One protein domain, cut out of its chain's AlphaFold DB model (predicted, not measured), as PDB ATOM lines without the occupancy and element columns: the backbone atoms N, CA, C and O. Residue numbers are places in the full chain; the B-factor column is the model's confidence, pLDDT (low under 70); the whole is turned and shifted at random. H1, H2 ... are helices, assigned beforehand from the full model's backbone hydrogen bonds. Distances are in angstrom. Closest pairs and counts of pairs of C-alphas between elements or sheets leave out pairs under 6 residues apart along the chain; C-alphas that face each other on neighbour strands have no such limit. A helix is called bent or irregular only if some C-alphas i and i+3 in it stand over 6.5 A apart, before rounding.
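What this domain is: This is residues 4 to 42 and 93 to 171 of the 172 residues of an uncharacterized protein of Vulcanisaeta distributa (strain DSM 14429 / JCM 11212 / NBRC 100878 / IC-017) (UniProt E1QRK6). One long helix, H1, makes most of the length, and H6 crosses it on one side while H4 packs on it elsewhere. H2 and H3 form one far end, where H3 folds back towards H1, and H5 packs on H4. The 118 printed residues hold six named helices, H1 to H6 in chain order, and no named strand: all helix. The whole is compact, with a radius of gyration of the C-alphas of 15.7 A, and only just elongated, spanning 56 by 28 by 21 A.

Where its parts are: Find C-alpha 4 at (44.296, 24.192, -13.731); from there H1, residues 4 to 34, runs 44.7 A. H2 is residues 36 to 42; H3, residues 93 to 107, runs 20.8 A. H4 is residues 110 to 117, and H5, residues 123 to 137, runs 17.4 A. H6, residues 155 to 170, runs 22.1 A to C-alpha 170 at (38.068, 47.400, -23.649). H4 and H5 are irregular: C-alphas 113 and 116 are 7.2 A apart, C-alphas 132 and 135 8.1 A.

How they stand to each other: Start at the hub, H1. It touches H6 at a steep tilt of 48 degrees, the closest C-alphas being Lys 15 and Gly 160, 4.0 A. With residues 17 to 25 alone it touches H4, closest at C-alphas Val 21 and Tyr 113, 5.5 A. H1 and H3 only just touch, with 3 pairs of C-alphas within 8 A, closest Cys 28 and Tyr 104, 7.3 A. H2 touches H3, closest at C-alphas Leu 38 and Ala 97, 4.8 A. H4 touches H5, closest at C-alphas Leu 117 and Tyr 123, 6.4 A. H4 and H6 are apart. In H2, H3 and H6 every O i to N i+4 pair is within hydrogen-bond range; H1 has 26 of 27, H4 2 of 4, H5 9 of 11.

The domain as a whole: The farthest C-alphas, Tyr 4 and Leu 93, are 56.3 A apart. Residues 43 to 92 are not printed; C-alphas 42 and 93 stand 9.3 A apart across this cut. The link from H5 to H6 is long, 17 residues. Residue 171 alone is under pLDDT 70.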
ATOM      1  N   TYR A   4      44.802  22.828 -13.583       70.88
ATOM      2  CA  TYR A   4      44.296  24.192 -13.731       70.88
ATOM      3  C   TYR A   4      45.396  25.237 -13.980       70.88
ATOM      4  O   TYR A   4      45.222  26.081 -14.855       70.88
ATOM      5  N   ASP A   5      46.543  25.128 -13.301       79.94
ATOM      6  CA  ASP A   5      47.656  26.080 -13.431       79.94
ATOM      7  C   ASP A   5      48.251  26.031 -14.851       79.94
ATOM      8  O   ASP A   5      48.633  27.045 -15.425       79.94
ATOM      9  N   VAL A   6      48.293  24.835 -15.450       85.25
ATOM     10  CA  VAL A   6      48.823  24.620 -16.807       85.25
ATOM     11  C   VAL A   6      47.893  25.217 -17.864       85.25
ATOM     12  O   VAL A   6      48.353  25.890 -18.782       85.25
ATOM     13  N   ILE A   7      46.580  25.007 -17.729       87.75
ATOM     14  CA  ILE A   7      45.580  25.554 -18.659       87.75
ATOM     15  C   ILE A   7      45.594  27.084 -18.633       87.75
ATOM     16  O   ILE A   7      45.486  27.714 -19.685       87.75
ATOM     17  N   GLU A   8      45.735  27.688 -17.455       92.06
ATOM     18  CA  GLU A   8      45.802  29.141 -17.314       92.06
ATOM     19  C   GLU A   8      47.057  29.722 -17.976       92.06
ATOM     20  O   GLU A   8      46.946  30.663 -18.762       92.06
ATOM     21  N   VAL A   9      48.224  29.114 -17.741       92.62
ATOM     22  CA  VAL A   9      49.485  29.529 -18.374       92.62
ATOM     23  C   VAL A   9      49.390  29.452 -19.899       92.62
ATOM     24  O   VAL A   9      49.708  30.429 -20.579       92.62
ATOM     25  N   LEU A  10      48.884  28.341 -20.442       92.81
ATOM     26  CA  LEU A  10      48.674  28.194 -21.886       92.81
ATOM     27  C   LEU A  10      47.677  29.230 -22.417       92.81
ATOM     28  O   LEU A  10      47.901  29.831 -23.465       92.81
ATOM     29  N   THR A  11      46.593  29.491 -21.684       95.81
ATOM     30  CA  THR A  11      45.595  30.499 -22.067       95.81
ATOM     31  C   THR A  11      46.222  31.891 -22.187       95.81
ATOM     32  O   THR A  11      45.966  32.598 -23.164       95.81
ATOM     33  N   GLU A  12      47.050  32.299 -21.221       96.50
ATOM     34  CA  GLU A  12      47.722  33.604 -21.265       96.50
ATOM     35  C   GLU A  12      48.795  33.676 -22.361       96.50
ATOM     36  O   GLU A  12      48.965  34.730 -22.982       96.50
ATOM     37  N   GLU A  13      49.471  32.566 -22.674       95.25
ATOM     38  CA  GLU A  13      50.383  32.506 -23.817       95.25
ATOM     39  C   GLU A  13      49.637  32.751 -25.138       95.25
ATOM     40  O   GLU A  13      50.011  33.645 -25.907       95.25
ATOM     41  N   TYR A  14      48.553  32.007 -25.390       96.56
ATOM     42  CA  TYR A  14      47.753  32.171 -26.606       96.56
ATOM     43  C   TYR A  14      47.137  33.560 -26.696       96.56
ATOM     44  O   TYR A  14      47.162  34.167 -27.765       96.56
ATOM     45  N   LYS A  15      46.660  34.110 -25.577       97.25
ATOM     46  CA  LYS A  15      46.212  35.502 -25.505       97.25
ATOM     47  C   LYS A  15      47.308  36.462 -25.970       97.25
ATOM     48  O   LYS A  15      47.065  37.279 -26.853       97.25
ATOM     49  N   SER A  16      48.508  36.370 -25.398       96.88
ATOM     50  CA  SER A  16      49.630  37.262 -25.720       96.88
ATOM     51  C   SER A  16      50.005  37.208 -27.204       96.88
ATOM     52  O   SER A  16      50.165  38.245 -27.855       96.88
ATOM     53  N   ARG A  17      50.079  35.999 -27.773       97.06
ATOM     54  CA  ARG A  17      50.349  35.801 -29.203       97.06
ATOM     55  C   ARG A  17      49.223  36.359 -30.068       97.06
ATOM     56  O   ARG A  17      49.494  37.095 -31.013       97.06
ATOM     57  N   PHE A  18      47.970  36.074 -29.721       97.31
ATOM     58  CA  PHE A  18      46.814  36.497 -30.509       97.31
ATOM     59  C   PHE A  18      46.587  38.013 -30.472       97.31
ATOM     60  O   PHE A  18      46.168  38.593 -31.470       97.31
ATOM     61  N   VAL A  19      46.956  38.699 -29.383       97.56
ATOM     62  CA  VAL A  19      46.997  40.172 -29.360       97.56
ATOM     63  C   VAL A  19      47.892  40.713 -30.481       97.56
ATOM     64  O   VAL A  19      47.500  41.657 -31.162       97.56
ATOM     65  N   ARG A  20      49.061  40.104 -30.723       97.38
ATOM     66  CA  ARG A  20      49.973  40.529 -31.802       97.38
ATOM     67  C   ARG A  20      49.377  40.276 -33.186       97.38
ATOM     68  O   ARG A  20      49.487  41.139 -34.051       97.38
ATOM     69  N   VAL A  21      48.699  39.139 -33.368       97.69
ATOM     70  CA  VAL A  21      47.950  38.829 -34.602       97.69
ATOM     71  C   VAL A  21      46.920  39.926 -34.879       97.69
ATOM     72  O   VAL A  21      46.901  40.520 -35.955       97.69
ATOM     73  N   MET A  22      46.109  40.267 -33.877       97.62
ATOM     74  CA  MET A  22      45.079  41.295 -34.008       97.62
ATOM     75  C   MET A  22      45.652  42.689 -34.264       97.62
ATOM     76  O   MET A  22      45.128  43.420 -35.102       97.62
ATOM     77  N   GLN A  23      46.751  43.058 -33.602       96.00
ATOM     78  CA  GLN A  23      47.446  44.321 -33.867       96.00
ATOM     79  C   GLN A  23      47.898  44.425 -35.327       96.00
ATOM     80  O   GLN A  23      47.760  45.485 -35.938       96.00
ATOM     81  N   GLN A  24      48.392  43.331 -35.907       96.81
ATOM     82  CA  GLN A  24      48.790  43.296 -37.309       96.81
ATOM     83  C   GLN A  24      47.589  43.392 -38.255       96.81
ATOM     84  O   GLN A  24      47.630  44.190 -39.191       96.81
ATOM     85  N   ILE A  25      46.500  42.663 -37.985       97.56
ATOM     86  CA  ILE A  25      45.247  42.770 -38.753       97.56
ATOM     87  C   ILE A  25      44.745  44.219 -38.750       97.56
ATOM     88  O   ILE A  25      44.438  44.771 -39.809       97.56
ATOM     89  N   CYS A  26      44.720  44.872 -37.586       96.69
ATOM     90  CA  CYS A  26      44.246  46.249 -37.472       96.69
ATOM     91  C   CYS A  26      45.182  47.266 -38.123       96.69
ATOM     92  O   CYS A  26      44.707  48.191 -38.783       96.69
ATOM     93  N   ARG A  27      46.504  47.072 -38.025       96.62
ATOM     94  CA  ARG A  27      47.476  47.871 -38.784       96.62
ATOM     95  C   ARG A  27      47.216  47.750 -40.284       96.62
ATOM     96  O   ARG A  27      47.108  48.766 -40.961       96.62
ATOM     97  N   CYS A  28      47.071  46.529 -40.789       97.44
ATOM     98  CA  CYS A  28      46.802  46.265 -42.198       97.44
ATOM     99  C   CYS A  28      45.494  46.900 -42.672       97.44
ATOM    100  O   CYS A  28      45.475  47.549 -43.715       97.44
ATOM    101  N   LYS A  29      44.411  46.775 -41.898       96.19
ATOM    102  CA  LYS A  29      43.143  47.451 -42.197       96.19
ATOM    103  C   LYS A  29      43.331  48.968 -42.309       96.19
ATOM    104  O   LYS A  29      42.948  49.552 -43.318       96.19
ATOM    105  N   GLY A  30      43.987  49.583 -41.324       96.19
ATOM    106  CA  GLY A  30      44.232  51.024 -41.321       96.19
ATOM    107  C   GLY A  30      45.092  51.495 -42.498       96.19
ATOM    108  O   GLY A  30      44.777  52.509 -43.119       96.19
ATOM    109  N   GLU A  31      46.152  50.762 -42.848       96.62
ATOM    110  CA  GLU A  31      46.978  51.095 -44.017       96.62
ATOM    111  C   GLU A  31      46.209  50.931 -45.334       96.62
ATOM    112  O   GLU A  31      46.349  51.771 -46.225       96.62
ATOM    113  N   TYR A  32      45.359  49.907 -45.454       95.69
ATOM    114  CA  TYR A  32      44.493  49.731 -46.622       95.69
ATOM    115  C   TYR A  32      43.521  50.898 -46.786       95.69
ATOM    116  O   TYR A  32      43.412  51.461 -47.872       95.69
ATOM    117  N   GLU A  33      42.838  51.297 -45.714       95.25
ATOM    118  CA  GLU A  33      41.864  52.390 -45.749       95.25
ATOM    119  C   GLU A  33      42.518  53.726 -46.121       95.25
ATOM    120  O   GLU A  33      41.997  54.442 -46.978       95.25
ATOM    121  N   ARG A  34      43.695  54.033 -45.556       95.00
ATOM    122  CA  ARG A  34      44.452  55.252 -45.893       95.00
ATOM    123  C   ARG A  34      44.934  55.278 -47.343       95.00
ATOM    124  O   ARG A  34      44.986  56.346 -47.944       95.00
ATOM    125  N   ASN A  35      45.283  54.121 -47.903       95.31
ATOM    126  CA  ASN A  35      45.880  54.004 -49.237       95.31
ATOM    127  C   ASN A  35      44.919  53.430 -50.289       95.31
ATOM    128  O   ASN A  35      45.345  53.081 -51.391       95.31
ATOM    129  N   ARG A  36      43.617  53.360 -49.996       93.94
ATOM    130  CA  ARG A  36      42.604  52.782 -50.890       93.94
ATOM    131  C   ARG A  36      42.638  53.392 -52.292       93.94
ATOM    132  O   ARG A  36      42.550  52.666 -53.279       93.94
ATOM    133  N   GLY A  37      42.857  54.706 -52.385       91.69
ATOM    134  CA  GLY A  37      42.988  55.404 -53.665       91.69
ATOM    135  C   GLY A  37      44.125  54.860 -54.540       91.69
ATOM    136  O   GLY A  37      43.960  54.756 -55.750       91.69
ATOM    137  N   LEU A  38      45.251  54.434 -53.953       93.31
ATOM    138  CA  LEU A  38      46.354  53.819 -54.701       93.31
ATOM    139  C   LEU A  38      45.941  52.477 -55.318       93.31
ATOM    140  O   LEU A  38      46.265  52.202 -56.473       93.31
ATOM    141  N   ILE A  39      45.188  51.660 -54.577       92.81
ATOM    142  CA  ILE A  39      44.666  50.378 -55.072       92.81
ATOM    143  C   ILE A  39      43.663  50.600 -56.208       92.81
ATOM    144  O   ILE A  39      43.729  49.926 -57.238       92.81
ATOM    145  N   GLU A  40      42.769  51.577 -56.058       92.00
ATOM    146  CA  GLU A  40      41.815  51.951 -57.106       92.00
ATOM    147  C   GLU A  40      42.543  52.425 -58.371       92.00
ATOM    148  O   GLU A  40      42.217  51.973 -59.469       92.00
ATOM    149  N   ILE A  41      43.588  53.248 -58.233       92.81
ATOM    150  CA  ILE A  41      44.426  53.698 -59.354       92.81
ATOM    151  C   ILE A  41      45.074  52.512 -60.087       92.81
ATOM    152  O   ILE A  41      45.048  52.477 -61.319       92.81
ATOM    153  N   LEU A  42      45.623  51.527 -59.365       93.75
ATOM    154  CA  LEU A  42      46.211  50.333 -59.989       93.75
ATOM    155  C   LEU A  42      45.197  49.529 -60.796       93.75
ATOM    156  O   LEU A  42      45.541  49.016 -61.856       93.75
ATOM    157  N   LEU A  93      53.082  58.008 -59.212       94.81
ATOM    158  CA  LEU A  93      51.930  57.544 -58.442       94.81
ATOM    159  C   LEU A  93      51.648  56.049 -58.660       94.81
ATOM    160  O   LEU A  93      51.436  55.329 -57.688       94.81
ATOM    161  N   ILE A  94      51.721  55.562 -59.906       95.62
ATOM    162  CA  ILE A  94      51.619  54.126 -60.215       95.62
ATOM    163  C   ILE A  94      52.728  53.335 -59.522       95.62
ATOM    164  O   ILE A  94      52.454  52.280 -58.954       95.62
ATOM    165  N   ALA A  95      53.970  53.822 -59.552       95.75
ATOM    166  CA  ALA A  95      55.084  53.151 -58.888       95.75
ATOM    167  C   ALA A  95      54.859  53.048 -57.370       95.75
ATOM    168  O   ALA A  95      54.974  51.955 -56.817       95.75
ATOM    169  N   SER A  96      54.449  54.143 -56.720       95.44
ATOM    170  CA  SER A  96      54.085  54.141 -55.296       95.44
ATOM    171  C   SER A  96      52.946  53.172 -54.998       95.44
ATOM    172  O   SER A  96      52.997  52.437 -54.016       95.44
ATOM    173  N   ALA A  97      51.931  53.130 -55.861       96.00
ATOM    174  CA  ALA A  97      50.809  52.227 -55.693       96.00
ATOM    175  C   ALA A  97      51.229  50.754 -55.817       96.00
ATOM    176  O   ALA A  97      50.806  49.933 -55.006       96.00
ATOM    177  N   LYS A  98      52.100  50.415 -56.781       96.69
ATOM    178  CA  LYS A  98      52.658  49.059 -56.936       96.69
ATOM    179  C   LYS A  98      53.459  48.639 -55.709       96.69
ATOM    180  O   LYS A  98      53.239  47.543 -55.208       96.69
ATOM    181  N   PHE A  99      54.324  49.521 -55.210       96.56
ATOM    182  CA  PHE A  99      55.100  49.265 -53.999       96.56
ATOM    183  C   PHE A  99      54.194  49.027 -52.787       96.56
ATOM    184  O   PHE A  99      54.384  48.064 -52.051       96.56
ATOM    185  N   PHE A 100      53.164  49.863 -52.610       96.88
ATOM    186  CA  PHE A 100      52.181  49.665 -51.549       96.88
ATOM    187  C   PHE A 100      51.461  48.322 -51.685       96.88
ATOM    188  O   PHE A 100      51.314  47.612 -50.696       96.88
ATOM    189  N   LYS A 101      51.031  47.956 -52.898       96.56
ATOM    190  CA  LYS A 101      50.366  46.677 -53.145       96.56
ATOM    191  C   LYS A 101      51.269  45.491 -52.815       96.56
ATOM    192  O   LYS A 101      50.810  44.571 -52.158       96.56
ATOM    193  N   GLU A 102      52.527  45.521 -53.234       96.62
ATOM    194  CA  GLU A 102      53.495  44.465 -52.924       96.62
ATOM    195  C   GLU A 102      53.728  44.343 -51.416       96.62
ATOM    196  O   GLU A 102      53.643  43.249 -50.863       96.62
ATOM    197  N   TRP A 103      53.955  45.469 -50.734       96.50
ATOM    198  CA  TRP A 103      54.058  45.494 -49.278       96.50
ATOM    199  C   TRP A 103      52.805  44.912 -48.616       96.50
ATOM    200  O   TRP A 103      52.918  44.060 -47.741       96.50
ATOM    201  N   TYR A 104      51.615  45.334 -49.049       96.88
ATOM    202  CA  TYR A 104      50.349  44.884 -48.481       96.88
ATOM    203  C   TYR A 104      50.130  43.386 -48.704       96.88
ATOM    204  O   TYR A 104      49.834  42.659 -47.762       96.88
ATOM    205  N   ASP A 105      50.313  42.910 -49.934       95.50
ATOM    206  CA  ASP A 105      50.129  41.503 -50.283       95.50
ATOM    207  C   ASP A 105      51.106  40.601 -49.498       95.50
ATOM    208  O   ASP A 105      50.746  39.480 -49.145       95.50
ATOM    209  N   ASN A 106      52.302  41.098 -49.158       95.31
ATOM    210  CA  ASN A 106      53.282  40.382 -48.339       95.31
ATOM    211  C   ASN A 106      52.964  40.465 -46.834       95.31
ATOM    212  O   ASN A 106      52.719  39.441 -46.190       95.31
ATOM    213  N   ASP A 107      52.925  41.668 -46.262       95.44
ATOM    214  CA  ASP A 107      52.854  41.905 -44.811       95.44
ATOM    215  C   ASP A 107      51.438  41.731 -44.232       95.44
ATOM    216  O   ASP A 107      51.276  41.559 -43.017       95.44
ATOM    217  N   CYS A 108      50.411  41.748 -45.088       96.75
ATOM    218  CA  CYS A 108      49.003  41.554 -44.733       96.75
ATOM    219  C   CYS A 108      48.426  40.239 -45.281       96.75
ATOM    220  O   CYS A 108      47.210  40.090 -45.409       96.75
ATOM    221  N   SER A 109      49.296  39.274 -45.585       96.25
ATOM    222  CA  SER A 109      48.908  37.904 -45.917       96.25
ATOM    223  C   SER A 109      48.542  37.085 -44.676       96.25
ATOM    224  O   SER A 109      48.925  37.402 -43.547       96.25
ATOM    225  N   MET A 110      47.844  35.965 -44.896       95.88
ATOM    226  CA  MET A 110      47.551  34.995 -43.836       95.88
ATOM    227  C   MET A 110      48.831  34.462 -43.180       95.88
ATOM    228  O   MET A 110      48.888  34.327 -41.962       95.88
ATOM    229  N   ASP A 111      49.878  34.201 -43.966       94.50
ATOM    230  CA  ASP A 111      51.155  33.719 -43.434       94.50
ATOM    231  C   ASP A 111      51.844  34.778 -42.568       94.50
ATOM    232  O   ASP A 111      52.421  34.448 -41.530       94.50
ATOM    233  N   SER A 112      51.716  36.055 -42.936       96.25
ATOM    234  CA  SER A 112      52.194  37.173 -42.125       96.25
ATOM    235  C   SER A 112      51.411  37.315 -40.822       96.25
ATOM    236  O   SER A 112      52.028  37.497 -39.774       96.25
ATOM    237  N   TYR A 113      50.082  37.152 -40.841       97.12
ATOM    238  CA  TYR A 113      49.263  37.148 -39.620       97.12
ATOM    239  C   TYR A 113      49.582  35.980 -38.686       97.12
ATOM    240  O   TYR A 113      49.436  36.112 -37.474       97.12
ATOM    241  N   MET A 114      50.039  34.851 -39.224       96.56
ATOM    242  CA  MET A 114      50.384  33.669 -38.438       96.56
ATOM    243  C   MET A 114      51.790  33.717 -37.815       96.56
ATOM    244  O   MET A 114      52.073  32.916 -36.925       96.56
ATOM    245  N   GLN A 115      52.660  34.662 -38.196       96.00
ATOM    246  CA  GLN A 115      54.029  34.773 -37.658       96.00
ATOM    247  C   GLN A 115      54.107  34.749 -36.115       96.00
ATOM    248  O   GLN A 115      54.929  34.004 -35.574       96.00
ATOM    249  N   PRO A 116      53.254  35.470 -35.354       96.50
ATOM    250  CA  PRO A 116      53.299  35.440 -33.886       96.50
ATOM    251  C   PRO A 116      52.966  34.071 -33.266       96.50
ATOM    252  O   PRO A 116      53.246  33.830 -32.086       96.50
ATOM    253  N   LEU A 117      52.347  33.181 -34.041       95.44
ATOM    254  CA  LEU A 117      51.901  31.858 -33.618       95.44
ATOM    255  C   LEU A 117      52.891  30.748 -33.995       95.44
ATOM    256  O   LEU A 117      52.642  29.595 -33.655       95.44
ATOM    257  N   ILE A 118      54.017  31.062 -34.645       92.31
ATOM    258  CA  ILE A 118      55.048  30.063 -34.958       92.31
ATOM    259  C   ILE A 118      55.481  29.332 -33.677       92.31
ATOM    260  O   ILE A 118      55.746  29.948 -32.636       92.31
ATOM    261  N   GLY A 119      55.528  28.001 -33.774       89.75
ATOM    262  CA  GLY A 119      55.864  27.102 -32.670       89.75
ATOM    263  C   GLY A 119      54.720  26.819 -31.691       89.75
ATOM    264  O   GLY A 119      54.976  26.218 -30.656       89.75
ATOM    265  N   ALA A 120      53.487  27.254 -31.977       91.06
ATOM    266  CA  ALA A 120      52.314  26.906 -31.177       91.06
ATOM    267  C   ALA A 120      51.723  25.540 -31.585       91.06
ATOM    268  O   ALA A 120      51.596  25.250 -32.774       91.06
ATOM    269  N   ASP A 121      51.282  24.749 -30.602       84.12
ATOM    270  CA  ASP A 121      50.805  23.362 -30.776       84.12
ATOM    271  C   ASP A 121      49.546  23.193 -31.654       84.12
ATOM    272  O   ASP A 121      49.219  22.077 -32.046       84.12
ATOM    273  N   HIS A 122      48.848  24.278 -32.004       92.38
ATOM    274  CA  HIS A 122      47.621  24.259 -32.822       92.38
ATOM    275  C   HIS A 122      47.687  25.205 -34.018       92.38
ATOM    276  O   HIS A 122      46.668  25.752 -34.439       92.38
ATOM    277  N   TYR A 123      48.893  25.435 -34.542       93.25
ATOM    278  CA  TYR A 123      49.149  26.407 -35.607       93.25
ATOM    279  C   TYR A 123      48.177  26.283 -36.791       93.25
ATOM    280  O   TYR A 123      47.543  27.269 -37.161       93.25
ATOM    281  N   ASP A 124      47.998  25.078 -37.339       93.69
ATOM    282  CA  ASP A 124      47.157  24.871 -38.525       93.69
ATOM    283  C   ASP A 124      45.666  25.093 -38.240       93.69
ATOM    284  O   ASP A 124      44.988  25.772 -39.008       93.69
ATOM    285  N   MET A 125      45.158  24.625 -37.095       94.56
ATOM    286  CA  MET A 125      43.762  24.874 -36.710       94.56
ATOM    287  C   MET A 125      43.495  26.366 -36.489       94.56
ATOM    288  O   MET A 125      42.438  26.874 -36.864       94.56
ATOM    289  N   ILE A 126      44.459  27.093 -35.917       95.44
ATOM    290  CA  ILE A 126      44.342  28.545 -35.747       95.44
ATOM    291  C   ILE A 126      44.412  29.251 -37.102       95.44
ATOM    292  O   ILE A 126      43.664  30.203 -37.322       95.44
ATOM    293  N   LYS A 127      45.242  28.771 -38.036       95.31
ATOM    294  CA  LYS A 127      45.288  29.286 -39.409       95.31
ATOM    295  C   LYS A 127      43.939  29.127 -40.104       95.31
ATOM    296  O   LYS A 127      43.425  30.094 -40.661       95.31
ATOM    297  N   GLU A 128      43.333  27.946 -40.029       95.19
ATOM    298  CA  GLU A 128      41.994  27.711 -40.577       95.19
ATOM    299  C   GLU A 128      40.936  28.596 -39.914       95.19
ATOM    300  O   GLU A 128      40.086  29.170 -40.601       95.19
ATOM    301  N   PHE A 129      40.999  28.744 -38.590       96.12
ATOM    302  CA  PHE A 129      40.133  29.654 -37.851       96.12
ATOM    303  C   PHE A 129      40.273  31.098 -38.357       96.12
ATOM    304  O   PHE A 129      39.258  31.732 -38.658       96.12
ATOM    305  N   LEU A 130      41.499  31.611 -38.512       95.62
ATOM    306  CA  LEU A 130      41.740  32.954 -39.041       95.62
ATOM    307  C   LEU A 130      41.217  33.096 -40.471       95.62
ATOM    308  O   LEU A 130      40.546  34.077 -40.766       95.62
ATOM    309  N   MET A 131      41.460  32.118 -41.349       94.25
ATOM    310  CA  MET A 131      40.958  32.142 -42.729       94.25
ATOM    311  C   MET A 131      39.431  32.242 -42.791       94.25
ATOM    312  O   MET A 131      38.903  33.000 -43.602       94.25
ATOM    313  N   LYS A 132      38.720  31.511 -41.923       94.69
ATOM    314  CA  LYS A 132      37.250  31.515 -41.868       94.69
ATOM    315  C   LYS A 132      36.675  32.788 -41.233       94.69
ATOM    316  O   LYS A 132      35.565  33.176 -41.579       94.69
ATOM    317  N   ASN A 133      37.405  33.423 -40.312       95.69
ATOM    318  CA  ASN A 133      36.892  34.518 -39.482       95.69
ATOM    319  C   ASN A 133      37.585  35.875 -39.725       95.69
ATOM    320  O   ASN A 133      37.344  36.813 -38.969       95.69
ATOM    321  N   LEU A 134      38.444  36.019 -40.741       94.81
ATOM    322  CA  LEU A 134      39.252  37.233 -40.934       94.81
ATOM    323  C   LEU A 134      38.406  38.510 -41.048       94.81
ATOM    324  O   LEU A 134      38.751  39.527 -40.449       94.81
ATOM    325  N   GLU A 135      37.298  38.458 -41.791       93.56
ATOM    326  CA  GLU A 135      36.403  39.611 -41.946       93.56
ATOM    327  C   GLU A 135      35.717  39.987 -40.629       93.56
ATOM    328  O   GLU A 135      35.676  41.164 -40.276       93.56
ATOM    329  N   GLU A 136      35.274  39.002 -39.846       95.50
ATOM    330  CA  GLU A 136      34.715  39.242 -38.512       95.50
ATOM    331  C   GLU A 136      35.765  39.852 -37.575       95.50
ATOM    332  O   GLU A 136      35.514  40.848 -36.901       95.50
ATOM    333  N   LEU A 137      36.992  39.323 -37.578       95.81
ATOM    334  CA  LEU A 137      38.082  39.832 -36.744       95.81
ATOM    335  C   LEU A 137      38.420  41.302 -37.050       95.81
ATOM    336  O   LEU A 137      38.806  42.037 -36.142       95.81
ATOM    337  N   ARG A 138      38.206  41.791 -38.279       95.00
ATOM    338  CA  ARG A 138      38.394  43.219 -38.612       95.00
ATOM    339  C   ARG A 138      37.447  44.159 -37.861       95.00
ATOM    340  O   ARG A 138      37.761  45.349 -37.764       95.00
ATOM    341  N   TYR A 139      36.337  43.666 -37.306       94.88
ATOM    342  CA  TYR A 139      35.452  44.459 -36.448       94.88
ATOM    343  C   TYR A 139      36.079  44.798 -35.095       94.88
ATOM    344  O   TYR A 139      35.770  45.846 -34.528       94.88
ATOM    345  N   VAL A 140      37.025  43.987 -34.612       95.88
ATOM    346  CA  VAL A 140      37.784  44.288 -33.387       95.88
ATOM    347  C   VAL A 140      38.536  45.611 -33.531       95.88
ATOM    348  O   VAL A 140      38.616  46.382 -32.581       95.88
ATOM    349  N   CYS A 141      39.020  45.915 -34.736       95.19
ATOM    350  CA  CYS A 141      39.714  47.166 -35.043       95.19
ATOM    351  C   CYS A 141      38.810  48.404 -34.946       95.19
ATOM    352  O   CYS A 141      39.319  49.512 -34.815       95.19
ATOM    353  N   ASP A 142      37.487  48.207 -34.978       93.62
ATOM    354  CA  ASP A 142      36.473  49.249 -34.781       93.62
ATOM    355  C   ASP A 142      35.879  49.209 -33.364       93.62
ATOM    356  O   ASP A 142      34.774  49.704 -33.142       93.62
ATOM    357  N   ASN A 143      36.573  48.573 -32.412       92.88
ATOM    358  CA  ASN A 143      36.115  48.349 -31.037       92.88
ATOM    359  C   ASN A 143      34.771  47.602 -30.951       92.88
ATOM    360  O   ASN A 143      33.947  47.869 -30.075       92.88
ATOM    361  N   LYS A 144      34.525  46.657 -31.864       94.12
ATOM    362  CA  LYS A 144      33.328  45.808 -31.851       94.12
ATOM    363  C   LYS A 144      33.697  44.367 -31.531       94.12
ATOM    364  O   LYS A 144      34.734  43.866 -31.960       94.12
ATOM    365  N   ILE A 145      32.822  43.693 -30.788       93.19
ATOM    366  CA  ILE A 145      32.972  42.269 -30.482       93.19
ATOM    367  C   ILE A 145      32.520  41.462 -31.715       93.19
ATOM    368  O   ILE A 145      31.363  41.599 -32.113       93.19
ATOM    369  N   PRO A 146      33.402  40.648 -32.321       94.31
ATOM    370  CA  PRO A 146      33.081  39.840 -33.493       94.31
ATOM    371  C   PRO A 146      32.270  38.596 -33.122       94.31
ATOM    372  O   PRO A 146      32.396  38.075 -32.009       94.31
ATOM    373  N   ASN A 147      31.487  38.073 -34.066       92.38
ATOM    374  CA  ASN A 147      30.792  36.800 -33.883       92.38
ATOM    375  C   ASN A 147      31.642  35.654 -34.445       92.38
ATOM    376  O   ASN A 147      31.636  35.390 -35.644       92.38
ATOM    377  N   LEU A 148      32.400  34.988 -33.575       92.69
ATOM    378  CA  LEU A 148      33.400  33.997 -33.973       92.69
ATOM    379  C   LEU A 148      32.918  32.569 -33.735       92.69
ATOM    380  O   LEU A 148      32.415  32.246 -32.658       92.69
ATOM    381  N   ASN A 149      33.183  31.683 -34.694       88.25
ATOM    382  CA  ASN A 149      33.054  30.246 -34.469       88.25
ATOM    383  C   ASN A 149      34.375  29.668 -33.929       88.25
ATOM    384  O   ASN A 149      35.350  29.548 -34.670       88.25
ATOM    385  N   LEU A 150      34.388  29.309 -32.643       90.56
ATOM    386  CA  LEU A 150      35.542  28.746 -31.925       90.56
ATOM    387  C   LEU A 150      35.407  27.236 -31.646       90.56
ATOM    388  O   LEU A 150      36.230  26.684 -30.921       90.56
ATOM    389  N   GLY A 151      34.362  26.578 -32.165       82.06
ATOM    390  CA  GLY A 151      33.990  25.208 -31.782       82.06
ATOM    391  C   GLY A 151      35.059  24.146 -32.054       82.06
ATOM    392  O   GLY A 151      35.128  23.159 -31.328       82.06
ATOM    393  N   ASP A 152      35.921  24.384 -33.044       87.81
ATOM    394  CA  ASP A 152      36.975  23.450 -33.458       87.81
ATOM    395  C   ASP A 152      38.299  23.654 -32.694       87.81
ATOM    396  O   ASP A 152      39.236  22.871 -32.845       87.81
ATOM    397  N   LEU A 153      38.408  24.710 -31.876       94.56
ATOM    398  CA  LEU A 153      39.645  25.060 -31.180       94.56
ATOM    399  C   LEU A 153      39.678  24.504 -29.744       94.56
ATOM    400  O   LEU A 153      38.668  24.540 -29.032       94.56
ATOM    401  N   PRO A 154      40.851  24.058 -29.252       94.81
ATOM    402  CA  PRO A 154      41.015  23.662 -27.858       94.81
ATOM    403  C   PRO A 154      40.652  24.795 -26.895       94.81
ATOM    404  O   PRO A 154      40.966  25.960 -27.135       94.81
ATOM    405  N   ILE A 155      40.065  24.447 -25.748       93.88
ATOM    406  CA  ILE A 155      39.491  25.414 -24.794       93.88
ATOM    407  C   ILE A 155      40.481  26.516 -24.382       93.88
ATOM    408  O   ILE A 155      40.098  27.680 -24.323       93.88
ATOM    409  N   TYR A 156      41.749  26.191 -24.116       93.31
ATOM    410  CA  TYR A 156      42.748  27.202 -23.730       93.31
ATOM    411  C   TYR A 156      43.125  28.145 -24.882       93.31
ATOM    412  O   TYR A 156      43.392  29.320 -24.638       93.31
ATOM    413  N   VAL A 157      43.087  27.666 -26.131       96.25
ATOM    414  CA  VAL A 157      43.278  28.496 -27.330       96.25
ATOM    415  C   VAL A 157      42.088  29.436 -27.483       96.25
ATOM    416  O   VAL A 157      42.269  30.651 -27.545       96.25
ATOM    417  N   SER A 158      40.867  28.891 -27.458       96.62
ATOM    418  CA  SER A 158      39.620  29.658 -27.560       96.62
ATOM    419  C   SER A 158      39.524  30.724 -26.470       96.62
ATOM    420  O   SER A 158      39.250  31.889 -26.758       96.62
ATOM    421  N   ASN A 159      39.831  30.363 -25.224       96.19
ATOM    422  CA  ASN A 159      39.867  31.301 -24.106       96.19
ATOM    423  C   ASN A 159      40.934  32.383 -24.305       96.19
ATOM    424  O   ASN A 159      40.671  33.551 -24.021       96.19
ATOM    425  N   GLY A 160      42.118  32.018 -24.803       96.56
ATOM    426  CA  GLY A 160      43.191  32.966 -25.098       96.56
ATOM    427  C   GLY A 160      42.766  33.998 -26.143       96.56
ATOM    428  O   GLY A 160      42.914  35.201 -25.919       96.56
ATOM    429  N   ILE A 161      42.146  33.543 -27.235       96.88
ATOM    430  CA  ILE A 161      41.592  34.389 -28.304       96.88
ATOM    431  C   ILE A 161      40.516  35.335 -27.757       96.88
ATOM    432  O   ILE A 161      40.595  36.547 -27.963       96.88
ATOM    433  N   ILE A 162      39.539  34.809 -27.011       96.44
ATOM    434  CA  ILE A 162      38.458  35.611 -26.420       96.44
ATOM    435  C   ILE A 162      39.027  36.678 -25.479       96.44
ATOM    436  O   ILE A 162      38.621  37.840 -25.541       96.44
ATOM    437  N   LYS A 163      39.975  36.312 -24.607       96.44
ATOM    438  CA  LYS A 163      40.631  37.272 -23.708       96.44
ATOM    439  C   LYS A 163      41.375  38.352 -24.493       96.44
ATOM    440  O   LYS A 163      41.248  39.522 -24.151       96.44
ATOM    441  N   ALA A 164      42.111  37.982 -25.540       96.31
ATOM    442  CA  ALA A 164      42.839  38.931 -26.379       96.31
ATOM    443  C   ALA A 164      41.900  39.951 -27.037       96.31
ATOM    444  O   ALA A 164      42.155  41.152 -26.976       96.31
ATOM    445  N   ILE A 165      40.791  39.481 -27.614       96.31
ATOM    446  CA  ILE A 165      39.778  40.338 -28.242       96.31
ATOM    447  C   ILE A 165      39.151  41.282 -27.216       96.31
ATOM    448  O   ILE A 165      39.084  42.486 -27.448       96.31
ATOM    449  N   ASN A 166      38.736  40.755 -26.064       94.62
ATOM    450  CA  ASN A 166      38.136  41.567 -25.009       94.62
ATOM    451  C   ASN A 166      39.095  42.646 -24.492       94.62
ATOM    452  O   ASN A 166      38.662  43.773 -24.267       94.62
ATOM    453  N   ASP A 167      40.379  42.326 -24.319       93.25
ATOM    454  CA  ASP A 167      41.385  43.296 -23.878       93.25
ATOM    455  C   ASP A 167      41.603  44.406 -24.913       93.25
ATOM    456  O   ASP A 167      41.831  45.551 -24.529       93.25
ATOM    457  N   LEU A 168      41.528  44.087 -26.208       92.12
ATOM    458  CA  LEU A 168      41.668  45.069 -27.284       92.12
ATOM    459  C   LEU A 168      40.441  45.976 -27.403       92.12
ATOM    460  O   LEU A 168      40.605  47.181 -27.539       92.12
ATOM    461  N   VAL A 169      39.231  45.425 -27.285       90.38
ATOM    462  CA  VAL A 169      37.991  46.216 -27.349       90.38
ATOM    463  C   VAL A 169      37.807  47.099 -26.105       90.38
ATOM    464  O   VAL A 169      37.284  48.199 -26.220       90.38
ATOM    465  N   LYS A 170      38.236  46.652 -24.914       79.12
ATOM    466  CA  LYS A 170      38.068  47.400 -23.649       79.12
ATOM    467  C   LYS A 170      39.119  48.485 -23.390       79.12
ATOM    468  O   LYS A 170      38.938  49.273 -22.468       79.12
ATOM    469  N   LYS A 171      40.249  48.474 -24.104       61.66
ATOM    470  CA  LYS A 171      41.372  49.408 -23.880       61.66
ATOM    471  C   LYS A 171      41.244  50.741 -24.628       61.66
ATOM    472  O   LYS A 171      42.158  51.558 -24.509       61.66
TER     473      LYS A 171